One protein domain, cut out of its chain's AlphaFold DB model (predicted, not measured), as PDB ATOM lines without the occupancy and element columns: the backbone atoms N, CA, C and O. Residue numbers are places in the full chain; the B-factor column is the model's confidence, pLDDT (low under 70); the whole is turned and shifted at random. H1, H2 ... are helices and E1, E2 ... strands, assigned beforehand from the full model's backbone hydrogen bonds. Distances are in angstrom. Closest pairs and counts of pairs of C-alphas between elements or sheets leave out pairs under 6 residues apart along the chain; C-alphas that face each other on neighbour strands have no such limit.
ATOM      1  N   LYS A   4     103.735 199.837 209.186       78.12
ATOM      2  CA  LYS A   4     103.159 200.301 210.456       78.12
ATOM      3  C   LYS A   4     103.503 199.405 211.649       78.12
ATOM      4  O   LYS A   4     103.447 199.889 212.771       78.12
ATOM      5  N   ASP A   5     103.884 198.155 211.397       86.62
ATOM      6  CA  ASP A   5     104.185 197.171 212.440       86.62
ATOM      7  C   ASP A   5     105.682 197.147 212.797       86.62
ATOM      8  O   ASP A   5     106.102 196.402 213.679       86.62
ATOM      9  N   ILE A   6     106.506 197.941 212.099       90.56
ATOM     10  CA  ILE A   6     107.948 198.013 212.346       90.56
ATOM     11  C   ILE A   6     108.197 198.854 213.607       90.56
ATOM     12  O   ILE A   6     107.709 199.991 213.656       90.56
ATOM     13  N   PRO A   7     108.991 198.352 214.576       91.75
ATOM     14  CA  PRO A   7     109.386 199.099 215.769       91.75
ATOM     15  C   PRO A   7     109.909 200.506 215.460       91.75
ATOM     16  O   PRO A   7     110.461 200.762 214.390       91.75
ATOM     17  N   ALA A   8     109.735 201.436 216.399       90.81
ATOM     18  CA  ALA A   8     110.206 202.813 216.236       90.81
ATOM     19  C   ALA A   8     111.741 202.910 216.179       90.81
ATOM     20  O   ALA A   8     112.278 203.780 215.495       90.81
ATOM     21  N   GLU A   9     112.418 201.998 216.868       95.00
ATOM     22  CA  GLU A   9     113.867 201.888 216.928       95.00
ATOM     23  C   GLU A   9     114.278 200.452 216.609       95.00
ATOM     24  O   GLU A   9     113.614 199.507 217.030       95.00
ATOM     25  N   LEU A  10     115.348 200.310 215.832       96.75
ATOM     26  CA  LEU A  10     115.893 199.039 215.371       96.75
ATOM     27  C   LEU A  10     117.380 198.991 215.695       96.75
ATOM     28  O   LEU A  10     118.122 199.918 215.349       96.75
ATOM     29  N   ASN A  11     117.820 197.899 216.315       96.12
ATOM     30  CA  ASN A  11     119.245 197.585 216.345       96.12
ATOM     31  C   ASN A  11     119.716 197.080 214.961       96.12
ATOM     32  O   ASN A  11     118.875 196.758 214.115       96.12
ATOM     33  N   PRO A  12     121.036 197.003 214.700       96.69
ATOM     34  CA  PRO A  12     121.537 196.640 213.380       96.69
ATOM     35  C   PRO A  12     121.018 195.311 212.826       96.69
ATOM     36  O   PRO A  12     120.573 195.246 211.681       96.69
ATOM     37  N   ASN A  13     121.004 194.261 213.650       95.56
ATOM     38  CA  ASN A  13     120.560 192.934 213.222       95.56
ATOM     39  C   ASN A  13     119.062 192.928 212.890       95.56
ATOM     40  O   ASN A  13     118.669 192.463 211.821       95.56
ATOM     41  N   GLU A  14     118.231 193.517 213.756       96.62
ATOM     42  CA  GLU A  14     116.793 193.682 213.500       96.62
ATOM     43  C   GLU A  14     116.533 194.500 212.232       96.62
ATOM     44  O   GLU A  14     115.660 194.159 211.431       96.62
ATOM     45  N   GLY A  15     117.302 195.574 212.036       97.19
ATOM     46  CA  GLY A  15     117.216 196.437 210.867       97.19
ATOM     47  C   GLY A  15     117.470 195.676 209.570       97.19
ATOM     48  O   GLY A  15     116.672 195.782 208.637       97.19
ATOM     49  N   LEU A  16     118.532 194.867 209.524       97.38
ATOM     50  CA  LEU A  16     118.873 194.043 208.362       97.38
ATOM     51  C   LEU A  16     117.835 192.940 208.118       97.38
ATOM     52  O   LEU A  16     117.366 192.779 206.993       97.38
ATOM     53  N   GLU A  17     117.392 192.234 209.160       96.81
ATOM     54  CA  GLU A  17     116.354 191.207 209.015       96.81
ATOM     55  C   GLU A  17     115.039 191.776 208.470       96.81
ATOM     56  O   GLU A  17     114.388 191.181 207.603       96.81
ATOM     57  N   ILE A  18     114.617 192.932 208.988       97.12
ATOM     58  CA  ILE A  18     113.402 193.601 208.529       97.12
ATOM     59  C   ILE A  18     113.584 194.115 207.105       97.12
ATOM     60  O   ILE A  18     112.663 193.976 206.299       97.12
ATOM     61  N   PHE A  19     114.757 194.648 206.770       97.25
ATOM     62  CA  PHE A  19     115.071 195.074 205.412       97.25
ATOM     63  C   PHE A  19     114.905 193.922 204.415       97.25
ATOM     64  O   PHE A  19     114.123 194.041 203.470       97.25
ATOM     65  N   THR A  20     115.521 192.768 204.682       96.75
ATOM     66  CA  THR A  20     115.372 191.556 203.865       96.75
ATOM     67  C   THR A  20     113.907 191.136 203.732       96.75
ATOM     68  O   THR A  20     113.435 190.851 202.630       96.75
ATOM     69  N   LYS A  21     113.136 191.156 204.830       95.81
ATOM     70  CA  LYS A  21     111.692 190.858 204.795       95.81
ATOM     71  C   LYS A  21     110.915 191.847 203.923       95.81
ATOM     72  O   LYS A  21     109.940 191.444 203.293       95.81
ATOM     73  N   LEU A  22     111.282 193.128 203.898       96.06
ATOM     74  CA  LEU A  22     110.623 194.132 203.056       96.06
ATOM     75  C   LEU A  22     110.913 193.885 201.573       96.06
ATOM     76  O   LEU A  22     109.969 193.851 200.784       96.06
ATOM     77  N   ILE A  23     112.176 193.635 201.218       95.69
ATOM     78  CA  ILE A  23     112.584 193.340 199.837       95.69
ATOM     79  C   ILE A  23     111.902 192.065 199.322       95.69
ATOM     80  O   ILE A  23     111.260 192.100 198.275       95.69
ATOM     81  N   ASN A  24     111.898 190.980 200.104       94.56
ATOM     82  CA  ASN A  24     111.224 189.725 199.731       94.56
ATOM     83  C   ASN A  24     109.698 189.866 199.582       94.56
ATOM     84  O   ASN A  24     109.059 189.065 198.905       94.56
ATOM     85  N   ASN A  25     109.098 190.884 200.205       93.88
ATOM     86  CA  ASN A  25     107.682 191.223 200.046       93.88
ATOM     87  C   ASN A  25     107.434 192.239 198.912       93.88
ATOM     88  O   ASN A  25     106.362 192.846 198.868       93.88
ATOM     89  N   ASN A  26     108.399 192.436 198.007       92.94
ATOM     90  CA  ASN A  26     108.335 193.358 196.868       92.94
ATOM     91  C   ASN A  26     108.088 194.828 197.258       92.94
ATOM     92  O   ASN A  26     107.489 195.595 196.500       92.94
ATOM     93  N   VAL A  27     108.532 195.251 198.447       93.94
ATOM     94  CA  VAL A  27     108.582 196.680 198.786       93.94
ATOM     95  C   VAL A  27     109.708 197.323 197.979       93.94
ATOM     96  O   VAL A  27     110.807 196.778 197.920       93.94
ATOM     97  N   SER A  28     109.455 198.487 197.370       93.25
ATOM     98  CA  SER A  28     110.485 199.191 196.599       93.25
ATOM     99  C   SER A  28     111.720 199.489 197.452       93.25
ATOM    100  O   SER A  28     111.589 199.838 198.630       93.25
ATOM    101  N   LEU A  29     112.910 199.395 196.844       93.88
ATOM    102  CA  LEU A  29     114.188 199.580 197.538       93.88
ATOM    103  C   LEU A  29     114.224 200.889 198.332       93.88
ATOM    104  O   LEU A  29     114.485 200.870 199.530       93.88
ATOM    105  N   GLU A  30     113.882 202.004 197.681       92.00
ATOM    106  CA  GLU A  30     113.850 203.335 198.294       92.00
ATOM    107  C   GLU A  30     112.963 203.375 199.543       92.00
ATOM    108  O   GLU A  30     113.367 203.859 200.599       92.00
ATOM    109  N   LYS A  31     111.755 202.808 199.461       92.19
ATOM    110  CA  LYS A  31     110.836 202.796 200.597       92.19
ATOM    111  C   LYS A  31     111.354 201.897 201.713       92.19
ATOM    112  O   LYS A  31     111.246 202.270 202.880       92.19
ATOM    113  N   ALA A  32     111.889 200.726 201.371       95.12
ATOM    114  CA  ALA A  32     112.417 199.777 202.339       95.12
ATOM    115  C   ALA A  32     113.611 200.373 203.094       95.12
ATOM    116  O   ALA A  32     113.577 200.457 204.318       95.12
ATOM    117  N   ILE A  33     114.621 200.865 202.380       95.44
ATOM    118  CA  ILE A  33     115.862 201.340 202.992       95.44
ATOM    119  C   ILE A  33     115.648 202.611 203.819       95.44
ATOM    120  O   ILE A  33     116.095 202.676 204.961       95.44
ATOM    121  N   LEU A  34     114.873 203.585 203.324       94.62
ATOM    122  CA  LEU A  34     114.588 204.810 204.077       94.62
ATOM    123  C   LEU A  34     113.762 204.525 205.341       94.62
ATOM    124  O   LEU A  34     113.964 205.171 206.371       94.62
ATOM    125  N   THR A  35     112.879 203.520 205.298       94.62
ATOM    126  CA  THR A  35     112.126 203.055 206.475       94.62
ATOM    127  C   THR A  35     113.060 202.521 207.562       94.62
ATOM    128  O   THR A  35     112.849 202.834 208.738       94.62
ATOM    129  N   ILE A  36     114.078 201.746 207.173       97.25
ATOM    130  CA  ILE A  36     115.079 201.172 208.080       97.25
ATOM    131  C   ILE A  36     115.987 202.259 208.647       97.25
ATOM    132  O   ILE A  36     116.105 202.384 209.862       97.25
ATOM    133  N   ILE A  37     116.555 203.106 207.790       96.62
ATOM    134  CA  ILE A  37     117.444 204.207 208.184       96.62
ATOM    135  C   ILE A  37     116.756 205.149 209.176       96.62
ATOM    136  O   ILE A  37     117.344 205.528 210.195       96.62
ATOM    137  N   GLY A  38     115.483 205.482 208.935       95.81
ATOM    138  CA  GLY A  38     114.690 206.309 209.844       95.81
ATOM    139  C   GLY A  38     114.609 205.738 211.264       95.81
ATOM    140  O   GLY A  38     114.623 206.501 212.229       95.81
ATOM    141  N   ARG A  39     114.642 204.408 211.405       96.44
ATOM    142  CA  ARG A  39     114.498 203.672 212.674       96.44
ATOM    143  C   ARG A  39     115.807 203.122 213.236       96.44
ATOM    144  O   ARG A  39     115.822 202.648 214.360       96.44
ATOM    145  N   TRP A  40     116.908 203.204 212.496       97.69
ATOM    146  CA  TRP A  40     118.207 202.706 212.948       97.69
ATOM    147  C   TRP A  40     118.679 203.433 214.214       97.69
ATOM    148  O   TRP A  40     118.903 204.644 214.174       97.69
ATOM    149  N   ALA A  41     118.770 202.736 215.342       95.50
ATOM    150  CA  ALA A  41     118.959 203.371 216.648       95.50
ATOM    151  C   ALA A  41     120.423 203.723 216.942       95.50
ATOM    152  O   ALA A  41     120.717 204.655 217.690       95.50
ATOM    153  N   VAL A  42     121.347 202.970 216.352       96.00
ATOM    154  CA  VAL A  42     122.763 203.023 216.701       96.00
ATOM    155  C   VAL A  42     123.502 204.042 215.830       96.00
ATOM    156  O   VAL A  42     123.238 204.171 214.635       96.00
ATOM    157  N   LYS A  43     124.426 204.790 216.436       95.56
ATOM    158  CA  LYS A  43     125.195 205.842 215.752       95.56
ATOM    159  C   LYS A  43     126.482 205.343 215.103       95.56
ATOM    160  O   LYS A  43     126.940 205.950 214.137       95.56
ATOM    161  N   GLU A  44     127.021 204.246 215.616       94.62
ATOM    162  CA  GLU A  44     128.217 203.586 215.110       94.62
ATOM    163  C   GLU A  44     128.205 202.088 215.419       94.62
ATOM    164  O   GLU A  44     127.611 201.655 216.405       94.62
ATOM    165  N   GLU A  45     128.871 201.279 214.610       95.31
ATOM    166  CA  GLU A  45     129.009 199.848 214.873       95.31
ATOM    167  C   GLU A  45     130.321 199.293 214.322       95.31
ATOM    168  O   GLU A  45     130.888 199.829 213.374       95.31
ATOM    169  N   ILE A  46     130.784 198.182 214.895       94.25
ATOM    170  CA  ILE A  46     131.954 197.455 214.400       94.25
ATOM    171  C   ILE A  46     131.473 196.180 213.719       94.25
ATOM    172  O   ILE A  46     130.848 195.332 214.354       94.25
ATOM    173  N   VAL A  47     131.793 196.036 212.436       93.25
ATOM    174  CA  VAL A  47     131.438 194.870 211.620       93.25
ATOM    175  C   VAL A  47     132.704 194.409 210.917       93.25
ATOM    176  O   VAL A  47     133.345 195.203 210.241       93.25
ATOM    177  N   ASP A  48     133.101 193.153 211.119       91.25
ATOM    178  CA  ASP A  48     134.319 192.576 210.528       91.25
ATOM    179  C   ASP A  48     135.585 193.431 210.750       91.25
ATOM    180  O   ASP A  48     136.411 193.611 209.858       91.25
ATOM    181  N   ASN A  49     135.737 193.973 211.966       89.94
ATOM    182  CA  ASN A  49     136.796 194.915 212.372       89.94
ATOM    183  C   ASN A  49     136.790 196.273 211.643       89.94
ATOM    184  O   ASN A  49     137.715 197.065 211.823       89.94
ATOM    185  N   VAL A  50     135.752 196.575 210.865       88.38
ATOM    186  CA  VAL A  50     135.529 197.890 210.263       88.38
ATOM    187  C   VAL A  50     134.614 198.699 211.174       88.38
ATOM    188  O   VAL A  50     133.522 198.252 211.523       88.38
ATOM    189  N   ASN A  51     135.061 199.895 211.556       90.06
ATOM    190  CA  ASN A  51     134.237 200.843 212.296       90.06
ATOM    191  C   ASN A  51     133.353 201.641 211.325       90.06
ATOM    192  O   ASN A  51     133.856 202.416 210.508       90.06
ATOM    193  N   TYR A  52     132.043 201.460 211.428       92.25
ATOM    194  CA  TYR A  52     131.042 202.227 210.706       92.25
ATOM    195  C   TYR A  52     130.506 203.329 211.606       92.25
ATOM    196  O   TYR A  52     129.622 203.088 212.418       92.25
ATOM    197  N   GLN A  53     131.007 204.549 211.437       93.50
ATOM    198  CA  GLN A  53     130.510 205.720 212.151       93.50
ATOM    199  C   GLN A  53     129.537 206.507 211.264       93.50
ATOM    200  O   GLN A  53     129.927 207.086 210.252       93.50
ATOM    201  N   TYR A  54     128.252 206.519 211.625       95.31
ATOM    202  CA  TYR A  54     127.205 207.184 210.836       95.31
ATOM    203  C   TYR A  54     126.949 208.626 211.272       95.31
ATOM    204  O   TYR A  54     126.359 209.404 210.517       95.31
ATOM    205  N   TRP A  55     127.354 208.969 212.496       95.69
ATOM    206  CA  TRP A  55     127.145 210.283 213.088       95.69
ATOM    207  C   TRP A  55     128.453 210.993 213.406       95.69
ATOM    208  O   TRP A  55     129.414 210.393 213.884       95.69
ATOM    209  N   ILE A  56     128.435 212.306 213.211       91.06
ATOM    210  CA  ILE A  56     129.508 213.226 213.575       91.06
ATOM    211  C   ILE A  56     128.966 214.174 214.644       91.06
ATOM    212  O   ILE A  56     127.940 214.830 214.438       91.06
ATOM    213  N   ASN A  57     129.640 214.200 215.798       86.75
ATOM    214  CA  ASN A  57     129.345 215.055 216.955       86.75
ATOM    215  C   ASN A  57     127.866 215.100 217.378       86.75
ATOM    216  O   ASN A  57     127.402 216.121 217.867       86.75
ATOM    217  N   ASP A  58     127.103 214.024 217.162       91.75
ATOM    218  CA  ASP A  58     125.649 213.960 217.398       91.75
ATOM    219  C   ASP A  58     124.796 214.997 216.642       91.75
ATOM    220  O   ASP A  58     123.578 215.066 216.825       91.75
ATOM    221  N   GLU A  59     125.408 215.758 215.740       95.06
ATOM    222  CA  GLU A  59     124.779 216.857 215.010       95.06
ATOM    223  C   GLU A  59     124.612 216.551 213.529       95.06
ATOM    224  O   GLU A  59     123.747 217.136 212.882       95.06
ATOM    225  N   VAL A  60     125.423 215.652 212.983       96.75
ATOM    226  CA  VAL A  60     125.511 215.368 211.552       96.75
ATOM    227  C   VAL A  60     125.267 213.884 211.337       96.75
ATOM    228  O   VAL A  60     125.907 213.055 211.978       96.75
ATOM    229  N   PHE A  61     124.361 213.544 210.421       96.19
ATOM    230  CA  PHE A  61     124.014 212.161 210.107       96.19
ATOM    231  C   PHE A  61     124.290 211.851 208.635       96.19
ATOM    232  O   PHE A  61     123.563 212.302 207.747       96.19
ATOM    233  N   ASN A  62     125.320 211.040 208.384       93.88
ATOM    234  CA  ASN A  62     125.645 210.523 207.059       93.88
ATOM    235  C   ASN A  62     124.812 209.268 206.766       93.88
ATOM    236  O   ASN A  62     125.275 208.127 206.856       93.88
ATOM    237  N   TRP A  63     123.545 209.480 206.415       92.69
ATOM    238  CA  TRP A  63     122.629 208.374 206.141       92.69
ATOM    239  C   TRP A  63     123.013 207.561 204.897       92.69
ATOM    240  O   TRP A  63     122.626 206.399 204.810       92.69
ATOM    241  N   LEU A  64     123.782 208.124 203.954       91.75
ATOM    242  CA  LEU A  64     124.273 207.397 202.777       91.75
ATOM    243  C   LEU A  64     125.280 206.324 203.158       91.75
ATOM    244  O   LEU A  64     125.288 205.252 202.560       91.75
ATOM    245  N   PHE A  65     126.118 206.594 204.158       93.00
ATOM    246  CA  PHE A  65     127.061 205.597 204.641       93.00
ATOM    247  C   PHE A  65     126.331 204.430 205.313       93.00
ATOM    248  O   PHE A  65     126.633 203.271 205.031       93.00
ATOM    249  N   LEU A  66     125.282 204.726 206.090       96.00
ATOM    250  CA  LEU A  66     124.385 203.693 206.612       96.00
ATOM    251  C   LEU A  66     123.650 202.947 205.487       96.00
ATOM    252  O   LEU A  66     123.556 201.722 205.516       96.00
ATOM    253  N   ALA A  67     123.158 203.659 204.470       95.38
ATOM    254  CA  ALA A  67     122.520 203.037 203.315       95.38
ATOM    255  C   ALA A  67     123.471 202.067 202.603       95.38
ATOM    256  O   ALA A  67     123.096 200.926 202.346       95.38
ATOM    257  N   SER A  68     124.709 202.495 202.348       93.25
ATOM    258  CA  SER A  68     125.762 201.666 201.760       93.25
ATOM    259  C   SER A  68     126.010 200.407 202.591       93.25
ATOM    260  O   SER A  68     126.015 199.305 202.050       93.25
ATOM    261  N   ARG A  69     126.096 200.535 203.922       94.94
ATOM    262  CA  ARG A  69     126.264 199.391 204.827       94.94
ATOM    263  C   ARG A  69     125.081 198.413 204.795       94.94
ATOM    264  O   ARG A  69     125.296 197.201 204.856       94.94
ATOM    265  N   ILE A  70     123.843 198.901 204.710       97.00
ATOM    266  CA  ILE A  70     122.647 198.044 204.592       97.00
ATOM    267  C   ILE A  70     122.642 197.303 203.247       97.00
ATOM    268  O   ILE A  70     122.352 196.104 203.204       97.00
ATOM    269  N   LEU A  71     122.975 198.009 202.162       95.75
ATOM    270  CA  LEU A  71     123.037 197.454 200.810       95.75
ATOM    271  C   LEU A  71     124.150 196.411 200.677       95.75
ATOM    272  O   LEU A  71     123.894 195.343 200.136       95.75
ATOM    273  N   ASP A  72     125.340 196.667 201.226       93.88
ATOM    274  CA  ASP A  72     126.461 195.719 201.187       93.88
ATOM    275  C   ASP A  72     126.143 194.415 201.936       93.88
ATOM    276  O   ASP A  72     126.351 193.325 201.401       93.88
ATOM    277  N   ALA A  73     125.515 194.497 203.114       95.25
ATOM    278  CA  ALA A  73     125.040 193.300 203.818       95.25
ATOM    279  C   ALA A  73     123.900 192.562 203.102       95.25
ATOM    280  O   ALA A  73     123.596 191.425 203.450       95.25
ATOM    281  N   SER A  74     123.272 193.196 202.110       94.38
ATOM    282  CA  SER A  74     122.168 192.634 201.330       94.38
ATOM    283  C   SER A  74     122.527 192.462 199.852       94.38
ATOM    284  O   SER A  74     121.628 192.331 199.021       94.38
ATOM    285  N   LYS A  75     123.820 192.461 199.505       92.75
ATOM    286  CA  LYS A  75     124.300 192.443 198.111       92.75
ATOM    287  C   LYS A  75     123.886 191.203 197.323       92.75
ATOM    288  O   LYS A  75     123.762 191.266 196.107       92.75
ATOM    289  N   ASP A  76     123.619 190.096 198.015       93.50
ATOM    290  CA  ASP A  76     123.128 188.862 197.392       93.50
ATOM    291  C   ASP A  76     121.630 188.939 197.036       93.50
ATOM    292  O   ASP A  76     121.122 188.104 196.291       93.50
ATOM    293  N   LEU A  77     120.907 189.928 197.576       93.50
ATOM    294  CA  LEU A  77     119.466 190.120 197.376       93.50
ATOM    295  C   LEU A  77     119.138 191.252 196.398       93.50
ATOM    296  O   LEU A  77     118.018 191.310 195.892       93.50
ATOM    297  N   ILE A  78     120.064 192.188 196.185       93.81
ATOM    298  CA  ILE A  78     119.813 193.436 195.463       93.81
ATOM    299  C   ILE A  78     120.876 193.602 194.389       93.81
ATOM    300  O   ILE A  78     122.069 193.597 194.672       93.81
ATOM    301  N   GLU A  79     120.432 193.819 193.155       93.25
ATOM    302  CA  GLU A  79     121.334 194.101 192.046       93.25
ATOM    303  C   GLU A  79     122.168 195.364 192.302       93.25
ATOM    304  O   GLU A  79     121.688 196.380 192.824       93.25
ATOM    305  N   ILE A  80     123.433 195.307 191.891       91.62
ATOM    306  CA  ILE A  80     124.382 196.402 192.093       91.62
ATOM    307  C   ILE A  80     123.905 197.694 191.418       91.62
ATOM    308  O   ILE A  80     123.961 198.757 192.032       91.62
ATOM    309  N   ASP A  81     123.338 197.610 190.213       91.62
ATOM    310  CA  ASP A  81     122.868 198.779 189.462       91.62
ATOM    311  C   ASP A  81     121.706 199.485 190.165       91.62
ATOM    312  O   ASP A  81     121.652 200.716 190.209       91.62
ATOM    313  N   LEU A  82     120.809 198.719 190.792       91.38
ATOM    314  CA  LEU A  82     119.708 199.267 191.579       91.38
ATOM    315  C   LEU A  82     120.226 199.968 192.845       91.38
ATOM    316  O   LEU A  82     119.759 201.056 193.191       91.38
ATOM    317  N   SER A  83     121.226 199.374 193.501       92.31
ATOM    318  CA  SER A  83     121.898 199.955 194.669       92.31
ATOM    319  C   SER A  83     122.592 201.275 194.320       92.31
ATOM    320  O   SER A  83     122.398 202.280 195.005       92.31
ATOM    321  N   LEU A  84     123.348 201.303 193.219       89.31
ATOM    322  CA  LEU A  84     124.026 202.506 192.735       89.31
ATOM    323  C   LEU A  84     123.016 203.581 192.319       89.31
ATOM    324  O   LEU A  84     123.165 204.740 192.700       89.31
ATOM    325  N   SER A  85     121.957 203.213 191.594       88.75
ATOM    326  CA  SER A  85     120.897 204.150 191.202       88.75
ATOM    327  C   SER A  85     120.261 204.837 192.417       88.75
ATOM    328  O   SER A  85     120.076 206.056 192.411       88.75
ATOM    329  N   PHE A  86     120.005 204.083 193.491       89.19
ATOM    330  CA  PHE A  86     119.509 204.633 194.752       89.19
ATOM    331  C   PHE A  86     120.526 205.581 195.417       89.19
ATOM    332  O   PHE A  86     120.178 206.711 195.758       89.19
ATOM    333  N   LEU A  87     121.787 205.154 195.558       87.62
ATOM    334  CA  LEU A  87     122.844 205.931 196.222       87.62
ATOM    335  C   LEU A  87     123.256 207.208 195.471       87.62
ATOM    336  O   LEU A  87     123.909 208.066 196.058       87.62
ATOM    337  N   PHE A  88     122.886 207.360 194.196       80.69
ATOM    338  CA  PHE A  88     123.196 208.541 193.380       80.69
ATOM    339  C   PHE A  88     121.958 209.371 192.991       80.69
ATOM    340  O   PHE A  88     122.020 210.178 192.059       80.69
ATOM    341  N   ASN A  89     120.831 209.207 193.690       76.94
ATOM    342  CA  ASN A  89     119.607 209.964 193.423       76.94
ATOM    343  C   ASN A  89     119.706 211.456 193.835       76.94
ATOM    344  O   ASN A  89     120.539 211.889 194.620       76.94
TER     345      ASN A  89
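Overview. This is residues 4 to 89 of the 222 residues of an uncharacterized protein of Chloroflexi bacterium (UniProt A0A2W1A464). Two helical hairpins pack crosswise: H3 of the second, H3-H4, crosses over the first, H1-H2, at a steep tilt to H2, and H4 folds back beside H3. A small hairpin of two strands, E1 and E2, joins the two helical hairpins along the chain and lies toward the end of H2, away from H4. The printed part has 86 residues, with four named helices and two named strands in the order H1, H2, E1, E2, H3, H4; the class is mostly helix, and the one sheet, E1 - E2, is antiparallel. The whole is compact and rounded, with a radius of gyration of the C-alphas of 12.5 A and spans of 36 by 29 by 26 A.

Along the chain. After residues 4 to 11, H1 takes residues 12 to 24, 18.5 A from first to last C-alpha, beginning at C-alpha 12 at (121.537, 196.640, 213.380). H2 is residues 29 to 39, 15.7 A. E1, residues 44 to 47, is 9.9 A long and begins at C-alpha 44 at (128.217, 203.586, 215.110); E2 is residues 50 to 53, 9.5 A. H3 is residues 63 to 73, 15.4 A. H4, residues 80 to 87, is 10.5 A long and ends at C-alpha 87 at (122.844, 205.931, 196.222).

Arrangement. H1 and H2 touch as a helical hairpin at a shallow tilt of 25 degrees, opposite ways; their closest C-alphas, of Gly 15 and Ile 36, are 5.9 A apart. H2 and H3 touch at a steep tilt of 66 degrees, with the closest C-alphas, of Ile 33 and Ala 67, 6.9 A apart. H1 and H3 are close but not clearly touching, 6.7 A between the closest C-alphas, of Leu 16 and Ile 70. H3 and H4 touch as a helical hairpin at a shallow tilt of 17 degrees, opposite ways, with the closest C-alphas, of Leu 71 and Ser 83, 6.7 A apart. H1 and H4 are apart. E1 and E2 form an antiparallel hairpin, with N 45 and O 52 at 2.9 A and N 50 and O 47 at 2.8 A, both within hydrogen-bond range. In H1, H3 and H4 every O i to N i+4 pair is within hydrogen-bond range; in H2 6 of 7 are.

Size, cuts and confidence. The two C-alphas farthest apart, of Asn 25 and Asn 57, are 36.4 A apart. The printed part has no cut. The links H1 to H2, H2 to E1 and E1 to E2 are tight, those from E2 to H3 and from H3 to H4 are short, and no link is long. Within the link from E2 to H3, residues 55 to 56 pair antiparallel with residues 60 to 61. The mean pLDDT of the printed part is 93.3, and no printed residue is under 70.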